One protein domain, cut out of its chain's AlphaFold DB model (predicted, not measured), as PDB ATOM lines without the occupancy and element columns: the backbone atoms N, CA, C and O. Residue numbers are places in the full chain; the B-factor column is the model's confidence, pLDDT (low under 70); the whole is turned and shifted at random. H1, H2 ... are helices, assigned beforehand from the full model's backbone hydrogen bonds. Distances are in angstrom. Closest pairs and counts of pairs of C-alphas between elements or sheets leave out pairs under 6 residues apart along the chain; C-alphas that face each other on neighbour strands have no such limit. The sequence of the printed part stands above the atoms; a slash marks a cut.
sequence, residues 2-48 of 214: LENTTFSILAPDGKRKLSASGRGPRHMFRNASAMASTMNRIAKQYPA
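Overview. This is residues 2 to 48 of the 214 residues of an uncharacterized protein of Planctomycetaceae bacterium (UniProt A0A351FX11). With little regular structure, the printed part is a long unnamed stretch, residues 2 to 24, that runs out and folds back on itself around residues 12 to 15, with one longer helix, H2, on the other side of a flat outline. Short H1 lies at the turn between the returning stretch and H2. The printed part has 47 residues with two named helices, H1 then H2, and no named strand; the class is all helix, with only 18 residues in named elements. It is only just compact, close to loose, with a radius of gyration of the C-alphas of 11.3 A and spans of 34 by 25 by 13 A.

Along the chain. C-alpha 2 is at (184.801, 167.483, 161.213). H1, residues 25 to 28, measures 5.2 A from first to last C-alpha. H2, residues 32 to 45, measures 20.1 A, from (190.341, 155.878, 172.993) to (185.008, 164.394, 190.449).

Arrangement. H1 and H2, joined by a tight link, are close but not clearly touching; their closest C-alphas, those of Met 28 and Met 35, are 7.9 A apart. In H2 every O i to N i+4 pair is within hydrogen-bond range; H1 is too short for such a pair.

Size, cuts and confidence. The C-alphas farthest apart, those of Glu 3 and Ala 48, are 33.8 A apart. The printed part has no cut. Residues 2 to 5 have pLDDT under 70.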
ATOM      1  N   LEU A   2     186.075 166.746 161.233       52.84
ATOM      2  CA  LEU A   2     184.801 167.483 161.213       52.84
ATOM      3  C   LEU A   2     185.121 168.943 160.885       52.84
ATOM      4  O   LEU A   2     185.788 169.611 161.671       52.84
ATOM      5  N   GLU A   3     184.729 169.406 159.698       53.56
ATOM      6  CA  GLU A   3     185.254 170.660 159.142       53.56
ATOM      7  C   GLU A   3     184.844 171.902 159.949       53.56
ATOM      8  O   GLU A   3     185.646 172.825 160.047       53.56
ATOM      9  N   ASN A   4     183.708 171.883 160.662       60.84
ATOM     10  CA  ASN A   4     183.146 173.067 161.333       60.84
ATOM     11  C   ASN A   4     182.707 172.853 162.794       60.84
ATOM     12  O   ASN A   4     181.832 173.558 163.288       60.84
ATOM     13  N   THR A   5     183.294 171.900 163.523       67.19
ATOM     14  CA  THR A   5     182.880 171.642 164.915       67.19
ATOM     15  C   THR A   5     184.080 171.560 165.839       67.19
ATOM     16  O   THR A   5     184.977 170.753 165.615       67.19
ATOM     17  N   THR A   6     184.092 172.387 166.887       79.81
ATOM     18  CA  THR A   6     185.061 172.300 167.987       79.81
ATOM     19  C   THR A   6     184.362 171.723 169.208       79.81
ATOM     20  O   THR A   6     183.292 172.181 169.590       79.81
ATOM     21  N   PHE A   7     184.979 170.730 169.833       83.50
ATOM     22  CA  PHE A   7     184.472 170.044 171.011       83.50
ATOM     23  C   PHE A   7     185.300 170.425 172.227       83.50
ATOM     24  O   PHE A   7     186.514 170.591 172.129       83.50
ATOM     25  N   SER A   8     184.641 170.537 173.375       88.69
ATOM     26  CA  SER A   8     185.264 170.671 174.687       88.69
ATOM     27  C   SER A   8     184.331 170.077 175.736       88.69
ATOM     28  O   SER A   8     183.115 170.085 175.564       88.69
ATOM     29  N   ILE A   9     184.892 169.589 176.835       89.00
ATOM     30  CA  ILE A   9     184.146 169.131 178.004       89.00
ATOM     31  C   ILE A   9     184.209 170.240 179.042       89.00
ATOM     32  O   ILE A   9     185.284 170.781 179.315       89.00
ATOM     33  N   LEU A  10     183.057 170.589 179.599       91.50
ATOM     34  CA  LEU A  10     182.913 171.608 180.631       91.50
ATOM     35  C   LEU A  10     182.472 170.959 181.941       91.50
ATOM     36  O   LEU A  10     181.895 169.872 181.952       91.50
ATOM     37  N   ALA A  11     182.771 171.626 183.048       90.81
ATOM     38  CA  ALA A  11     182.213 171.299 184.347       90.81
ATOM     39  C   ALA A  11     180.686 171.509 184.345       90.81
ATOM     40  O   ALA A  11     180.175 172.225 183.483       90.81
ATOM     41  N   PRO A  12     179.944 170.929 185.309       85.69
ATOM     42  CA  PRO A  12     178.485 171.063 185.375       85.69
ATOM     43  C   PRO A  12     177.978 172.510 185.469       85.69
ATOM     44  O   PRO A  12     176.823 172.770 185.158       85.69
ATOM     45  N   ASP A  13     178.830 173.446 185.891       86.75
ATOM     46  CA  ASP A  13     178.533 174.881 185.931       86.75
ATOM     47  C   ASP A  13     178.672 175.583 184.567       86.75
ATOM     48  O   ASP A  13     178.356 176.765 184.454       86.75
ATOM     49  N   GLY A  14     179.178 174.888 183.544       87.81
ATOM     50  CA  GLY A  14     179.454 175.430 182.214       87.81
ATOM     51  C   GLY A  14     180.616 176.427 182.151       87.81
ATOM     52  O   GLY A  14     180.901 176.951 181.077       87.81
ATOM     53  N   LYS A  15     181.308 176.703 183.263       89.50
ATOM     54  CA  LYS A  15     182.328 177.763 183.347       89.50
ATOM     55  C   LYS A  15     183.737 177.216 183.226       89.50
ATOM     56  O   LYS A  15     184.587 177.809 182.562       89.50
ATOM     57  N   ARG A  16     184.013 176.078 183.869       91.00
ATOM     58  CA  ARG A  16     185.361 175.502 183.879       91.00
ATOM     59  C   ARG A  16     185.546 174.488 182.762       91.00
ATOM     60  O   ARG A  16     184.816 173.506 182.666       91.00
ATOM     61  N   LYS A  17     186.596 174.675 181.968       90.62
ATOM     62  CA  LYS A  17     187.004 173.717 180.941       90.62
ATOM     63  C   LYS A  17     187.693 172.496 181.569       90.62
ATOM     64  O   LYS A  17     188.641 172.653 182.333       90.62
ATOM     65  N   LEU A  18     187.227 171.288 181.248       90.75
ATOM     66  CA  LEU A  18     187.747 170.010 181.765       90.75
ATOM     67  C   LEU A  18     188.626 169.245 180.764       90.75
ATOM     68  O   LEU A  18     189.289 168.277 181.139       90.75
ATOM     69  N   SER A  19     188.650 169.674 179.504       88.50
ATOM     70  CA  SER A  19     189.482 169.108 178.437       88.50
ATOM     71  C   SER A  19     190.045 170.213 177.540       88.50
ATOM     72  O   SER A  19     189.574 171.344 177.565       88.50
ATOM     73  N   ALA A  20     191.023 169.906 176.687       85.31
ATOM     74  CA  ALA A  20     191.354 170.807 175.583       85.31
ATOM     75  C   ALA A  20     190.150 170.974 174.636       85.31
ATOM     76  O   ALA A  20     189.268 170.111 174.595       85.31
ATOM     77  N   SER A  21     190.129 172.078 173.888       86.62
ATOM     78  CA  SER A  21     189.153 172.295 172.819       86.62
ATOM     79  C   SER A  21     189.758 171.833 171.496       86.62
ATOM     80  O   SER A  21     190.920 172.138 171.230       86.62
ATOM     81  N   GLY A  22     189.010 171.130 170.648       84.38
ATOM     82  CA  GLY A  22     189.550 170.700 169.357       84.38
ATOM     83  C   GLY A  22     188.514 170.178 168.371       84.38
ATOM     84  O   GLY A  22     187.388 169.871 168.742       84.38
ATOM     85  N   ARG A  23     188.900 170.048 167.096       83.88
ATOM     86  CA  ARG A  23     188.012 169.651 165.985       83.88
ATOM     87  C   ARG A  23     187.783 168.138 165.874       83.88
ATOM     88  O   ARG A  23     187.782 167.551 164.792       83.88
ATOM     89  N   GLY A  24     187.617 167.501 167.030       78.25
ATOM     90  CA  GLY A  24     187.275 166.093 167.170       78.25
ATOM     91  C   GLY A  24     187.967 165.423 168.360       78.25
ATOM     92  O   GLY A  24     188.917 165.975 168.924       78.25
ATOM     93  N   PRO A  25     187.552 164.193 168.712       75.75
ATOM     94  CA  PRO A  25     188.079 163.482 169.876       75.75
ATOM     95  C   PRO A  25     189.600 163.298 169.841       75.75
ATOM     96  O   PRO A  25     190.246 163.361 170.880       75.75
ATOM     97  N   ARG A  26     190.192 163.148 168.646       80.88
ATOM     98  CA  ARG A  26     191.648 162.997 168.464       80.88
ATOM     99  C   ARG A  26     192.456 164.261 168.775       80.88
ATOM    100  O   ARG A  26     193.648 164.161 169.018       80.88
ATOM    101  N   HIS A  27     191.825 165.436 168.779       80.50
ATOM    102  CA  HIS A  27     192.478 166.681 169.203       80.50
ATOM    103  C   HIS A  27     192.425 166.850 170.729       80.50
ATOM    104  O   HIS A  27     193.182 167.631 171.293       80.50
ATOM    105  N   MET A  28     191.520 166.131 171.396       83.69
ATOM    106  CA  MET A  28     191.318 166.189 172.845       83.69
ATOM    107  C   MET A  28     192.042 165.048 173.565       83.69
ATOM    108  O   MET A  28     192.506 165.218 174.690       83.69
ATOM    109  N   PHE A  29     192.140 163.886 172.915       87.88
ATOM    110  CA  PHE A  29     192.701 162.663 173.469       87.88
ATOM    111  C   PHE A  29     193.576 161.962 172.434       87.88
ATOM    112  O   PHE A  29     193.176 161.777 171.285       87.88
ATOM    113  N   ARG A  30     194.747 161.488 172.869       86.50
ATOM    114  CA  ARG A  30     195.692 160.753 172.013       86.50
ATOM    115  C   ARG A  30     195.076 159.489 171.406       86.50
ATOM    116  O   ARG A  30     195.380 159.128 170.276       86.50
ATOM    117  N   ASN A  31     194.246 158.789 172.177       90.06
ATOM    118  CA  ASN A  31     193.579 157.555 171.776       90.06
ATOM    119  C   ASN A  31     192.332 157.293 172.644       90.06
ATOM    120  O   ASN A  31     192.080 157.996 173.625       90.06
ATOM    121  N   ALA A  32     191.566 156.258 172.286       89.81
ATOM    122  CA  ALA A  32     190.341 155.878 172.993       89.81
ATOM    123  C   ALA A  32     190.583 155.535 174.476       89.81
ATOM    124  O   ALA A  32     189.784 155.904 175.330       89.81
ATOM    125  N   SER A  33     191.716 154.902 174.806       92.38
ATOM    126  CA  SER A  33     192.065 154.575 176.195       92.38
ATOM    127  C   SER A  33     192.296 155.827 177.049       92.38
ATOM    128  O   SER A  33     191.811 155.898 178.178       92.38
ATOM    129  N   ALA A  34     192.994 156.831 176.511       90.00
ATOM    130  CA  ALA A  34     193.223 158.105 177.188       90.00
ATOM    131  C   ALA A  34     191.909 158.875 177.394       90.00
ATOM    132  O   ALA A  34     191.703 159.482 178.450       90.00
ATOM    133  N   MET A  35     191.001 158.804 176.415       91.38
ATOM    134  CA  MET A  35     189.651 159.354 176.533       91.38
ATOM    135  C   MET A  35     188.875 158.670 177.661       91.38
ATOM    136  O   MET A  35     188.417 159.356 178.571       91.38
ATOM    137  N   ALA A  36     188.784 157.337 177.654       93.06
ATOM    138  CA  ALA A  36     188.059 156.572 178.667       93.06
ATOM    139  C   ALA A  36     188.588 156.835 180.087       93.06
ATOM    140  O   ALA A  36     187.813 157.111 181.001       93.06
ATOM    141  N   SER A  37     189.913 156.835 180.268       93.19
ATOM    142  CA  SER A  37     190.540 157.154 181.557       93.19
ATOM    143  C   SER A  37     190.215 158.579 182.019       93.19
ATOM    144  O   SER A  37     189.841 158.800 183.174       93.19
ATOM    145  N   THR A  38     190.264 159.554 181.103       91.25
ATOM    146  CA  THR A  38     189.902 160.941 181.418       91.25
ATOM    147  C   THR A  38     188.424 161.073 181.782       91.25
ATOM    148  O   THR A  38     188.108 161.769 182.746       91.25
ATOM    149  N   MET A  39     187.529 160.379 181.072       91.25
ATOM    150  CA  MET A  39     186.092 160.385 181.370       91.25
ATOM    151  C   MET A  39     185.821 159.789 182.749       91.25
ATOM    152  O   MET A  39     185.112 160.398 183.544       91.25
ATOM    153  N   ASN A  40     186.459 158.663 183.081       92.38
ATOM    154  CA  ASN A  40     186.353 158.049 184.403       92.38
ATOM    155  C   ASN A  40     186.839 158.989 185.513       92.38
ATOM    156  O   ASN A  40     186.219 159.072 186.572       92.38
ATOM    157  N   ARG A  41     187.929 159.730 185.281       92.38
ATOM    158  CA  ARG A  41     188.430 160.721 186.241       92.38
ATOM    159  C   ARG A  41     187.447 161.876 186.431       92.38
ATOM    160  O   ARG A  41     187.201 162.261 187.569       92.38
ATOM    161  N   ILE A  42     186.884 162.409 185.346       91.12
ATOM    162  CA  ILE A  42     185.877 163.480 185.408       91.12
ATOM    163  C   ILE A  42     184.631 162.989 186.152       91.12
ATOM    164  O   ILE A  42     184.189 163.649 187.087       91.12
ATOM    165  N   ALA A  43     184.114 161.805 185.818       89.31
ATOM    166  CA  ALA A  43     182.937 161.234 186.470       89.31
ATOM    167  C   ALA A  43     183.123 161.064 187.990       89.31
ATOM    168  O   ALA A  43     182.210 161.348 188.758       89.31
ATOM    169  N   LYS A  44     184.324 160.677 188.446       90.69
ATOM    170  CA  LYS A  44     184.644 160.593 189.883       90.69
ATOM    171  C   LYS A  44     184.646 161.953 190.590       90.69
ATOM    172  O   LYS A  44     184.331 162.009 191.772       90.69
ATOM    173  N   GLN A  45     185.009 163.031 189.893       90.62
ATOM    174  CA  GLN A  45     185.008 164.394 190.449       90.62
ATOM    175  C   GLN A  45     183.597 164.981 190.560       90.62
ATOM    176  O   GLN A  45     183.365 165.870 191.375       90.62
ATOM    177  N   TYR A  46     182.667 164.478 189.751       87.19
ATOM    178  CA  TYR A  46     181.285 164.938 189.689       87.19
ATOM    179  C   TYR A  46     180.332 163.754 189.868       87.19
ATOM    180  O   TYR A  46     179.646 163.372 188.916       87.19
ATOM    181  N   PRO A  47     180.298 163.138 191.067       80.38
ATOM    182  CA  PRO A  47     179.395 162.030 191.317       80.38
ATOM    183  C   PRO A  47     177.952 162.488 191.107       80.38
ATOM    184  O   PRO A  47     177.574 163.601 191.489       80.38
ATOM    185  N   ALA A  48     177.138 161.619 190.508       72.81
ATOM    186  CA  ALA A  48     175.711 161.868 190.399       72.81
ATOM    187  C   ALA A  48     175.147 162.138 191.799       72.81
ATOM    188  O   ALA A  48     175.388 161.366 192.734       72.81
TER     189      ALA A  48